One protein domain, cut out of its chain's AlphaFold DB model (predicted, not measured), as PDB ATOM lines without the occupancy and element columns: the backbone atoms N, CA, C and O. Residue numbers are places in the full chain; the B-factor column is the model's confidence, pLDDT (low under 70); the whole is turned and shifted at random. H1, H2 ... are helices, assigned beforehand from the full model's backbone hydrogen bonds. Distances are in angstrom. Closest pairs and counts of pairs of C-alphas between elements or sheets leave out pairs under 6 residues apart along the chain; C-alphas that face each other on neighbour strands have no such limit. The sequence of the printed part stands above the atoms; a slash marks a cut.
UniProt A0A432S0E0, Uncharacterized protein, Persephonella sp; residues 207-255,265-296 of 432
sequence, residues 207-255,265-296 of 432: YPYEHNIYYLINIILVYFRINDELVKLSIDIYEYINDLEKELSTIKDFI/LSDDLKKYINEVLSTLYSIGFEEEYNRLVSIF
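Overview. This is residues 207 to 255 and 265 to 296 of the 432 residues of an uncharacterized protein of Persephonella sp (UniProt A0A432S0E0). The long helix H3 is one side of a small four-helix bundle, in which H3, H1, H4 and H5 stand round in a ring, each touching the next, and run up and down, each against the one before it in the chain. Beyond one end of the bundle lies a loop that holds the short helix H2, and its residues 225 to 230 stick out free. The printed part has 81 residues, with five named helices in the order H1, H2, H3, H4, H5 and no named strand; the class is all helix. The whole is compact, with a radius of gyration of the C-alphas of 12.7 A, and elongated, spanning 39 by 23 by 20 A.

Along the chain. H3, residues 237 to 255, is 27.1 A long and ends at C-alpha 255 (131.075, 124.913, 138.102). H1, residues 213 to 223, is 15.3 A long and begins at C-alpha 213 (131.231, 139.353, 141.673). H4 is residues 267 to 283, 24.7 A; H5 is residues 286 to 295, 14.7 A, ending at C-alpha 295 (120.647, 130.937, 139.034). H2 is residues 229 to 233, 6.1 A.

Arrangement. H3 touches H1 at a shallow tilt of 22 degrees, opposite ways, the closest C-alphas being those of Leu 216 and Leu 244, 6.0 A. H3 touches H5 at 15 degrees, shallow, the same way; C-alphas 245 and 292 are closest, 5.8 A. H4 and H5 form a helical hairpin at 25 degrees; H4 touches H5 with residues 277 to 281 alone, C-alphas 277 and 289 being closest, 5.8 A. H1 touches H4, the same way, at a shallow tilt of 33 degrees, only just short of steep; C-alphas 221 and 276 are closest, 6.3 A. H1 and H5 are apart, as are H3 and H4. Every O i to N i+4 pair is within hydrogen-bond range in H1, H2, H3 and H4, and 5 of 6 in H5.

Size, cuts and confidence. The C-alphas of Leu 230 and Ile 255 are the two farthest apart, 39.8 A. Residues 256 to 264 are not printed; C-alphas 255 and 265 are 9.2 A apart across this cut. The links H1 to H2, H2 to H3 and H4 to H5 are tight. Residue 265 alone has a pLDDT under 70.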
ATOM      1  N   TYR A 207     139.329 134.777 133.112       78.38
ATOM      2  CA  TYR A 207     137.982 134.315 133.434       78.38
ATOM      3  C   TYR A 207     137.877 132.780 133.316       78.38
ATOM      4  O   TYR A 207     138.474 132.227 132.387       78.38
ATOM      5  N   PRO A 208     137.145 132.058 134.190       75.12
ATOM      6  CA  PRO A 208     136.419 132.500 135.392       75.12
ATOM      7  C   PRO A 208     137.227 132.382 136.698       75.12
ATOM      8  O   PRO A 208     136.673 132.537 137.784       75.12
ATOM      9  N   TYR A 209     138.526 132.063 136.620       74.44
ATOM     10  CA  TYR A 209     139.402 131.973 137.801       74.44
ATOM     11  C   TYR A 209     139.474 133.298 138.559       74.44
ATOM     12  O   TYR A 209     139.557 133.322 139.784       74.44
ATOM     13  N   GLU A 210     139.406 134.388 137.808       82.88
ATOM     14  CA  GLU A 210     139.074 135.707 138.294       82.88
ATOM     15  C   GLU A 210     137.681 136.096 137.818       82.88
ATOM     16  O   GLU A 210     137.297 135.817 136.682       82.88
ATOM     17  N   HIS A 211     136.946 136.796 138.675       86.12
ATOM     18  CA  HIS A 211     135.587 137.250 138.400       86.12
ATOM     19  C   HIS A 211     135.327 138.596 139.079       86.12
ATOM     20  O   HIS A 211     136.072 139.005 139.978       86.12
ATOM     21  N   ASN A 212     134.257 139.290 138.680       90.38
ATOM     22  CA  ASN A 212     133.934 140.609 139.231       90.38
ATOM     23  C   ASN A 212     132.870 140.615 140.336       90.38
ATOM     24  O   ASN A 212     132.508 141.687 140.818       90.38
ATOM     25  N   ILE A 213     132.391 139.444 140.772       90.69
ATOM     26  CA  ILE A 213     131.231 139.353 141.673       90.69
ATOM     27  C   ILE A 213     131.348 140.227 142.927       90.69
ATOM     28  O   ILE A 213     130.424 140.980 143.214       90.69
ATOM     29  N   TYR A 214     132.469 140.192 143.651       90.81
ATOM     30  CA  TYR A 214     132.617 141.005 144.866       90.81
ATOM     31  C   TYR A 214     132.517 142.512 144.588       90.81
ATOM     32  O   TYR A 214     131.972 143.250 145.405       90.81
ATOM     33  N   TYR A 215     133.002 142.976 143.435       93.69
ATOM     34  CA  TYR A 215     132.924 144.386 143.051       93.69
ATOM     35  C   TYR A 215     131.491 144.781 142.695       93.69
ATOM     36  O   TYR A 215     131.021 145.812 143.162       93.69
ATOM     37  N   LEU A 216     130.775 143.934 141.949       95.69
ATOM     38  CA  LEU A 216     129.368 144.153 141.599       95.69
ATOM     39  C   LEU A 216     128.466 144.160 142.837       95.69
ATOM     40  O   LEU A 216     127.650 145.064 142.995       95.69
ATOM     41  N   ILE A 217     128.664 143.207 143.753       94.69
ATOM     42  CA  ILE A 217     127.966 143.174 145.044       94.69
ATOM     43  C   ILE A 217     128.212 144.480 145.804       94.69
ATOM     44  O   ILE A 217     127.255 145.123 146.230       94.69
ATOM     45  N   ASN A 218     129.470 144.907 145.943       94.12
ATOM     46  CA  ASN A 218     129.791 146.139 146.663       94.12
ATOM     47  C   ASN A 218     129.210 147.387 145.983       94.12
ATOM     48  O   ASN A 218     128.697 148.247 146.689       94.12
ATOM     49  N   ILE A 219     129.224 147.482 144.648       96.44
ATOM     50  CA  ILE A 219     128.565 148.580 143.918       96.44
ATOM     51  C   ILE A 219     127.084 148.648 144.294       96.44
ATOM     52  O   ILE A 219     126.603 149.712 144.679       96.44
ATOM     53  N   ILE A 220     126.380 147.512 144.248       95.88
ATOM     54  CA  ILE A 220     124.945 147.449 144.544       95.88
ATOM     55  C   ILE A 220     124.663 147.829 146.003       95.88
ATOM     56  O   ILE A 220     123.813 148.679 146.269       95.88
ATOM     57  N   LEU A 221     125.396 147.252 146.959       92.94
ATOM     58  CA  LEU A 221     125.206 147.546 148.384       92.94
ATOM     59  C   LEU A 221     125.516 149.009 148.720       92.94
ATOM     60  O   LEU A 221     124.788 149.638 149.486       92.94
ATOM     61  N   VAL A 222     126.586 149.568 148.153       92.81
ATOM     62  CA  VAL A 222     126.985 150.959 148.399       92.81
ATOM     63  C   VAL A 222     126.002 151.931 147.743       92.81
ATOM     64  O   VAL A 222     125.641 152.919 148.375       92.81
ATOM     65  N   TYR A 223     125.503 151.634 146.540       94.12
ATOM     66  CA  TYR A 223     124.471 152.434 145.871       94.12
ATOM     67  C   TYR A 223     123.235 152.634 146.755       94.12
ATOM     68  O   TYR A 223     122.778 153.761 146.946       94.12
ATOM     69  N   PHE A 224     122.736 151.566 147.382       89.88
ATOM     70  CA  PHE A 224     121.561 151.660 148.251       89.88
ATOM     71  C   PHE A 224     121.823 152.346 149.599       89.88
ATOM     72  O   PHE A 224     120.874 152.690 150.301       89.88
ATOM     73  N   ARG A 225     123.088 152.614 149.949       87.12
ATOM     74  CA  ARG A 225     123.459 153.431 151.115       87.12
ATOM     75  C   ARG A 225     123.517 154.930 150.814       87.12
ATOM     76  O   ARG A 225     123.643 155.719 151.749       87.12
ATOM     77  N   ILE A 226     123.459 155.336 149.545       86.62
ATOM     78  CA  ILE A 226     123.485 156.750 149.166       86.62
ATOM     79  C   ILE A 226     122.148 157.402 149.515       86.62
ATOM     80  O   ILE A 226     121.076 156.876 149.214       86.62
ATOM     81  N   ASN A 227     122.218 158.571 150.151       78.25
ATOM     82  CA  ASN A 227     121.042 159.380 150.469       78.25
ATOM     83  C   ASN A 227     120.727 160.419 149.384       78.25
ATOM     84  O   ASN A 227     119.578 160.839 149.282       78.25
ATOM     85  N   ASP A 228     121.727 160.846 148.607       81.19
ATOM     86  CA  ASP A 228     121.556 161.828 147.538       81.19
ATOM     87  C   ASP A 228     120.936 161.182 146.285       81.19
ATOM     88  O   ASP A 228     121.544 160.355 145.599       81.19
ATOM     89  N   GLU A 229     119.700 161.574 145.980       84.19
ATOM     90  CA  GLU A 229     118.953 161.076 144.825       84.19
ATOM     91  C   GLU A 229     119.539 161.545 143.481       84.19
ATOM     92  O   GLU A 229     119.432 160.825 142.491       84.19
ATOM     93  N   LEU A 230     120.215 162.701 143.413       85.69
ATOM     94  CA  LEU A 230     120.883 163.141 142.180       85.69
ATOM     95  C   LEU A 230     122.064 162.233 141.843       85.69
ATOM     96  O   LEU A 230     122.270 161.893 140.676       85.69
ATOM     97  N   VAL A 231     122.813 161.807 142.863       85.31
ATOM     98  CA  VAL A 231     123.900 160.840 142.681       85.31
ATOM     99  C   VAL A 231     123.332 159.505 142.207       85.31
ATOM    100  O   VAL A 231     123.847 158.948 141.237       85.31
ATOM    101  N   LYS A 232     122.233 159.023 142.800       87.00
ATOM    102  CA  LYS A 232     121.569 157.794 142.333       87.00
ATOM    103  C   LYS A 232     121.124 157.879 140.876       87.00
ATOM    104  O   LYS A 232     121.393 156.959 140.117       87.00
ATOM    105  N   LEU A 233     120.523 158.998 140.462       87.56
ATOM    106  CA  LEU A 233     120.088 159.213 139.076       87.56
ATOM    107  C   LEU A 233     121.239 159.194 138.062       87.56
ATOM    108  O   LEU A 233     121.007 158.951 136.879       87.56
ATOM    109  N   SER A 234     122.472 159.453 138.502       88.44
ATOM    110  CA  SER A 234     123.654 159.395 137.638       88.44
ATOM    111  C   SER A 234     124.183 157.974 137.399       88.44
ATOM    112  O   SER A 234     125.093 157.797 136.589       88.44
ATOM    113  N   ILE A 235     123.629 156.969 138.087       91.69
ATOM    114  CA  ILE A 235     124.117 155.591 138.088       91.69
ATOM    115  C   ILE A 235     123.004 154.660 137.613       91.69
ATOM    116  O   ILE A 235     121.955 154.547 138.246       91.69
ATOM    117  N   ASP A 236     123.255 153.932 136.528       92.75
ATOM    118  CA  ASP A 236     122.351 152.878 136.077       92.75
ATOM    119  C   ASP A 236     122.553 151.613 136.922       92.75
ATOM    120  O   ASP A 236     123.354 150.732 136.604       92.75
ATOM    121  N   ILE A 237     121.835 151.523 138.044       94.44
ATOM    122  CA  ILE A 237     121.932 150.364 138.939       94.44
ATOM    123  C   ILE A 237     121.521 149.051 138.252       94.44
ATOM    124  O   ILE A 237     122.049 147.989 138.597       94.44
ATOM    125  N   TYR A 238     120.634 149.104 137.252       95.00
ATOM    126  CA  TYR A 238     120.202 147.914 136.521       95.00
ATOM    127  C   TYR A 238     121.334 147.323 135.684       95.00
ATOM    128  O   TYR A 238     121.409 146.099 135.565       95.00
ATOM    129  N   GLU A 239     122.247 148.145 135.152       95.56
ATOM    130  CA  GLU A 239     123.451 147.657 134.465       95.56
ATOM    131  C   GLU A 239     124.251 146.714 135.375       95.56
ATOM    132  O   GLU A 239     124.545 145.580 134.994       95.56
ATOM    133  N   TYR A 240     124.533 147.138 136.609       96.19
ATOM    134  CA  TYR A 240     125.336 146.360 137.555       96.19
ATOM    135  C   TYR A 240     124.614 145.112 138.069       96.19
ATOM    136  O   TYR A 240     125.245 144.071 138.256       96.19
ATOM    137  N   ILE A 241     123.294 145.179 138.265       96.25
ATOM    138  CA  ILE A 241     122.490 144.001 138.623       96.25
ATOM    139  C   ILE A 241     122.504 142.974 137.481       96.25
ATOM    140  O   ILE A 241     122.713 141.784 137.723       96.25
ATOM    141  N   ASN A 242     122.343 143.420 136.233       96.12
ATOM    142  CA  ASN A 242     122.389 142.540 135.065       96.12
ATOM    143  C   ASN A 242     123.796 141.953 134.847       96.12
ATOM    144  O   ASN A 242     123.933 140.792 134.459       96.12
ATOM    145  N   ASP A 243     124.857 142.721 135.100       95.44
ATOM    146  CA  ASP A 243     126.225 142.202 135.029       95.44
ATOM    147  C   ASP A 243     126.509 141.199 136.166       95.44
ATOM    148  O   ASP A 243     127.202 140.207 135.935       95.44
ATOM    149  N   LEU A 244     125.896 141.355 137.349       94.94
ATOM    150  CA  LEU A 244     125.938 140.344 138.416       94.94
ATOM    151  C   LEU A 244     125.224 139.047 138.009       94.94
ATOM    152  O   LEU A 244     125.753 137.961 138.248       94.94
ATOM    153  N   GLU A 245     124.059 139.146 137.367       94.69
ATOM    154  CA  GLU A 245     123.326 137.999 136.814       94.69
ATOM    155  C   GLU A 245     124.186 137.206 135.811       94.69
ATOM    156  O   GLU A 245     124.289 135.977 135.908       94.69
ATOM    157  N   LYS A 246     124.870 137.895 134.890       93.31
ATOM    158  CA  LYS A 246     125.780 137.259 133.917       93.31
ATOM    159  C   LYS A 246     126.966 136.577 134.593       93.31
ATOM    160  O   LYS A 246     127.304 135.446 134.244       93.31
ATOM    161  N   GLU A 247     127.596 137.248 135.552       91.25
ATOM    162  CA  GLU A 247     128.735 136.706 136.298       91.25
ATOM    163  C   GLU A 247     128.345 135.444 137.078       91.25
ATOM    164  O   GLU A 247     129.026 134.423 136.987       91.25
ATOM    165  N   LEU A 248     127.206 135.462 137.776       90.50
ATOM    166  CA  LEU A 248     126.697 134.281 138.475       90.50
ATOM    167  C   LEU A 248     126.379 133.140 137.505       90.50
ATOM    168  O   LEU A 248     126.761 132.000 137.768       90.50
ATOM    169  N   SER A 249     125.730 133.429 136.377       90.94
ATOM    170  CA  SER A 249     125.399 132.409 135.371       90.94
ATOM    171  C   SER A 249     126.655 131.752 134.804       90.94
ATOM    172  O   SER A 249     126.749 130.530 134.737       90.94
ATOM    173  N   THR A 250     127.676 132.546 134.489       88.88
ATOM    174  CA  THR A 250     128.912 132.004 133.913       88.88
ATOM    175  C   THR A 250     129.715 131.205 134.943       88.88
ATOM    176  O   THR A 250     130.311 130.178 134.613       88.88
ATOM    177  N   ILE A 251     129.694 131.616 136.217       85.69
ATOM    178  CA  ILE A 251     130.248 130.808 137.307       85.69
ATOM    179  C   ILE A 251     129.487 129.489 137.453       85.69
ATOM    180  O   ILE A 251     130.128 128.453 137.626       85.69
ATOM    181  N   LYS A 252     128.151 129.503 137.370       85.56
ATOM    182  CA  LYS A 252     127.330 128.286 137.421       85.56
ATOM    183  C   LYS A 252     127.730 127.312 136.326       85.56
ATOM    184  O   LYS A 252     128.049 126.167 136.635       85.56
ATOM    185  N   ASP A 253     127.805 127.791 135.091       87.19
ATOM    186  CA  ASP A 253     128.190 126.977 133.942       87.19
ATOM    187  C   ASP A 253     129.601 126.400 134.119       87.19
ATOM    188  O   ASP A 253     129.847 125.220 133.859       87.19
ATOM    189  N   PHE A 254     130.555 127.203 134.596       84.94
ATOM    190  CA  PHE A 254     131.914 126.726 134.842       84.94
ATOM    191  C   PHE A 254     131.956 125.630 135.909       84.94
ATOM    192  O   PHE A 254     132.622 124.605 135.741       84.94
ATOM    193  N   ILE A 255     131.240 125.855 137.008       81.19
ATOM    194  CA  ILE A 255     131.075 124.913 138.102       81.19
ATOM    195  C   ILE A 255     130.516 123.601 137.529       81.19
ATOM    196  O   ILE A 255     131.219 122.591 137.569       81.19
ATOM    197  N   LEU A 265     132.565 128.893 145.370       68.06
ATOM    198  CA  LEU A 265     131.452 129.215 146.282       68.06
ATOM    199  C   LEU A 265     131.878 129.126 147.755       68.06
ATOM    200  O   LEU A 265     131.381 128.279 148.505       68.06
ATOM    201  N   SER A 266     132.809 129.991 148.166       75.81
ATOM    202  CA  SER A 266     133.180 130.133 149.580       75.81
ATOM    203  C   SER A 266     131.978 130.576 150.425       75.81
ATOM    204  O   SER A 266     131.044 131.207 149.924       75.81
ATOM    205  N   ASP A 267     131.986 130.267 151.723       79.62
ATOM    206  CA  ASP A 267     130.914 130.711 152.627       79.62
ATOM    207  C   ASP A 267     130.828 132.246 152.713       79.62
ATOM    208  O   ASP A 267     129.730 132.791 152.865       79.62
ATOM    209  N   ASP A 268     131.951 132.941 152.514       80.25
ATOM    210  CA  ASP A 268     131.997 134.399 152.399       80.25
ATOM    211  C   ASP A 268     131.236 134.891 151.168       80.25
ATOM    212  O   ASP A 268     130.383 135.772 151.284       80.25
ATOM    213  N   LEU A 269     131.460 134.289 149.995       82.56
ATOM    214  CA  LEU A 269     130.734 134.673 148.785       82.56
ATOM    215  C   LEU A 269     129.225 134.467 148.951       82.56
ATOM    216  O   LEU A 269     128.434 135.336 148.583       82.56
ATOM    217  N   LYS A 270     128.815 133.350 149.568       86.94
ATOM    218  CA  LYS A 270     127.399 133.099 149.877       86.94
ATOM    219  C   LYS A 270     126.835 134.190 150.775       86.94
ATOM    220  O   LYS A 270     125.739 134.678 150.505       86.94
ATOM    221  N   LYS A 271     127.565 134.581 151.826       86.06
ATOM    222  CA  LYS A 271     127.157 135.664 152.730       86.06
ATOM    223  C   LYS A 271     126.886 136.951 151.944       86.06
ATOM    224  O   LYS A 271     125.786 137.482 152.068       86.06
ATOM    225  N   TYR A 272     127.826 137.391 151.110       88.38
ATOM    226  CA  TYR A 272     127.684 138.626 150.329       88.38
ATOM    227  C   TYR A 272     126.529 138.570 149.322       88.38
ATOM    228  O   TYR A 272     125.769 139.529 149.199       88.38
ATOM    229  N   ILE A 273     126.333 137.436 148.640       91.00
ATOM    230  CA  ILE A 273     125.203 137.274 147.713       91.00
ATOM    231  C   ILE A 273     123.870 137.360 148.466       91.00
ATOM    232  O   ILE A 273     122.962 138.060 148.029       91.00
ATOM    233  N   ASN A 274     123.752 136.710 149.628       91.62
ATOM    234  CA  ASN A 274     122.531 136.782 150.437       91.62
ATOM    235  C   ASN A 274     122.253 138.211 150.945       91.62
ATOM    236  O   ASN A 274     121.091 138.586 151.095       91.62
ATOM    237  N   GLU A 275     123.290 139.009 151.207       90.62
ATOM    238  CA  GLU A 275     123.161 140.412 151.621       90.62
ATOM    239  C   GLU A 275     122.588 141.286 150.498       90.62
ATOM    240  O   GLU A 275     121.600 141.996 150.707       90.62
ATOM    241  N   VAL A 276     123.119 141.153 149.277       94.00
ATOM    242  CA  VAL A 276     122.582 141.837 148.088       94.00
ATOM    243  C   VAL A 276     121.147 141.416 147.808       94.00
ATOM    244  O   VAL A 276     120.289 142.273 147.631       94.00
ATOM    245  N   LEU A 277     120.856 140.114 147.827       94.00
ATOM    246  CA  LEU A 277     119.507 139.607 147.570       94.00
ATOM    247  C   LEU A 277     118.487 140.142 148.587       94.00
ATOM    248  O   LEU A 277     117.392 140.548 148.207       94.00
ATOM    249  N   SER A 278     118.853 140.187 149.874       91.00
ATOM    250  CA  SER A 278     117.987 140.758 150.920       91.00
ATOM    251  C   SER A 278     117.736 142.248 150.683       91.00
ATOM    252  O   SER A 278     116.614 142.716 150.860       91.00
ATOM    253  N   THR A 279     118.771 142.975 150.251       91.38
ATOM    254  CA  THR A 279     118.700 144.410 149.941       91.38
ATOM    255  C   THR A 279     117.768 144.669 148.760       91.38
ATOM    256  O   THR A 279     116.824 145.447 148.896       91.38
ATOM    257  N   LEU A 280     117.958 143.960 147.640       92.75
ATOM    258  CA  LEU A 280     117.104 144.068 146.452       92.75
ATOM    259  C   LEU A 280     115.635 143.823 146.800       92.75
ATOM    260  O   LEU A 280     114.779 144.643 146.475       92.75
ATOM    261  N   TYR A 281     115.355 142.746 147.537       91.56
ATOM    262  CA  TYR A 281     113.988 142.428 147.938       91.56
ATOM    263  C   TYR A 281     113.380 143.516 148.834       91.56
ATOM    264  O   TYR A 281     112.250 143.941 148.608       91.56
ATOM    265  N   SER A 282     114.135 144.006 149.826       84.81
ATOM    266  CA  SER A 282     113.649 145.021 150.771       84.81
ATOM    267  C   SER A 282     113.322 146.373 150.132       84.81
ATOM    268  O   SER A 282     112.480 147.100 150.645       84.81
ATOM    269  N   ILE A 283     113.969 146.704 149.010       85.94
ATOM    270  CA  ILE A 283     113.818 147.993 148.316       85.94
ATOM    271  C   ILE A 283     112.814 147.883 147.147       85.94
ATOM    272  O   ILE A 283     112.498 148.877 146.502       85.94
ATOM    273  N   GLY A 284     112.260 146.689 146.897       86.75
ATOM    274  CA  GLY A 284     111.214 146.458 145.891       86.75
ATOM    275  C   GLY A 284     111.712 145.971 144.525       86.75
ATOM    276  O   GLY A 284     110.929 145.913 143.583       86.75
ATOM    277  N   PHE A 285     112.981 145.570 144.408       92.06
ATOM    278  CA  PHE A 285     113.562 144.963 143.199       92.06
ATOM    279  C   PHE A 285     113.284 143.448 143.166       92.06
ATOM    280  O   PHE A 285     114.191 142.611 143.174       92.06
ATOM    281  N   GLU A 286     112.003 143.075 143.223       92.69
ATOM    282  CA  GLU A 286     111.573 141.676 143.341       92.69
ATOM    283  C   GLU A 286     111.847 140.859 142.075       92.69
ATOM    284  O   GLU A 286     112.212 139.685 142.163       92.69
ATOM    285  N   GLU A 287     111.697 141.461 140.895       93.50
ATOM    286  CA  GLU A 287     111.977 140.791 139.623       93.50
ATOM    287  C   GLU A 287     113.468 140.452 139.502       93.50
ATOM    288  O   GLU A 287     113.825 139.316 139.190       93.50
ATOM    289  N   GLU A 288     114.348 141.402 139.825       95.12
ATOM    290  CA  GLU A 288     115.802 141.213 139.876       95.12
ATOM    291  C   GLU A 288     116.195 140.153 140.904       95.12
ATOM    292  O   GLU A 288     116.992 139.261 140.607       95.12
ATOM    293  N   TYR A 289     115.617 140.225 142.106       94.56
ATOM    294  CA  TYR A 289     115.818 139.223 143.146       94.56
ATOM    295  C   TYR A 289     115.481 137.818 142.627       94.56
ATOM    296  O   TYR A 289     116.309 136.910 142.722       94.56
ATOM    297  N   ASN A 290     114.303 137.637 142.022       94.00
ATOM    298  CA  ASN A 290     113.856 136.340 141.517       94.00
ATOM    299  C   ASN A 290     114.753 135.817 140.387       94.00
ATOM    300  O   ASN A 290     115.086 134.627 140.375       94.00
ATOM    301  N   ARG A 291     115.200 136.698 139.478       94.62
ATOM    302  CA  ARG A 291     116.171 136.349 138.430       94.62
ATOM    303  C   ARG A 291     117.468 135.814 139.033       94.62
ATOM    304  O   ARG A 291     117.852 134.687 138.731       94.62
ATOM    305  N   LEU A 292     118.088 136.551 139.955       92.75
ATOM    306  CA  LEU A 292     119.352 136.154 140.587       92.75
ATOM    307  C   LEU A 292     119.230 134.860 141.409       92.75
ATOM    308  O   LEU A 292     120.099 133.989 141.331       92.75
ATOM    309  N   VAL A 293     118.139 134.699 142.166       92.38
ATOM    310  CA  VAL A 293     117.876 133.484 142.958       92.38
ATOM    311  C   VAL A 293     117.738 132.248 142.074       92.38
ATOM    312  O   VAL A 293     118.209 131.173 142.450       92.38
ATOM    313  N   SER A 294     117.130 132.386 140.893       92.00
ATOM    314  CA  SER A 294     116.922 131.262 139.973       92.00
ATOM    315  C   SER A 294     118.229 130.642 139.458       92.00
ATOM    316  O   SER A 294     118.266 129.453 139.130       92.00
ATOM    317  N   ILE A 295     119.325 131.410 139.453       89.81
ATOM    318  CA  ILE A 295     120.647 130.937 139.034       89.81
ATOM    319  C   ILE A 295     121.184 129.935 140.060       89.81
ATOM    320  O   ILE A 295     121.539 128.812 139.694       89.81
ATOM    321  N   PHE A 296     121.185 130.307 141.345       80.94
ATOM    322  CA  PHE A 296     121.719 129.499 142.445       80.94
ATOM    323  C   PHE A 296     120.745 129.405 143.632       80.94
ATOM    324  O   PHE A 296     120.996 129.995 144.685       80.94
TER     325      PHE A 296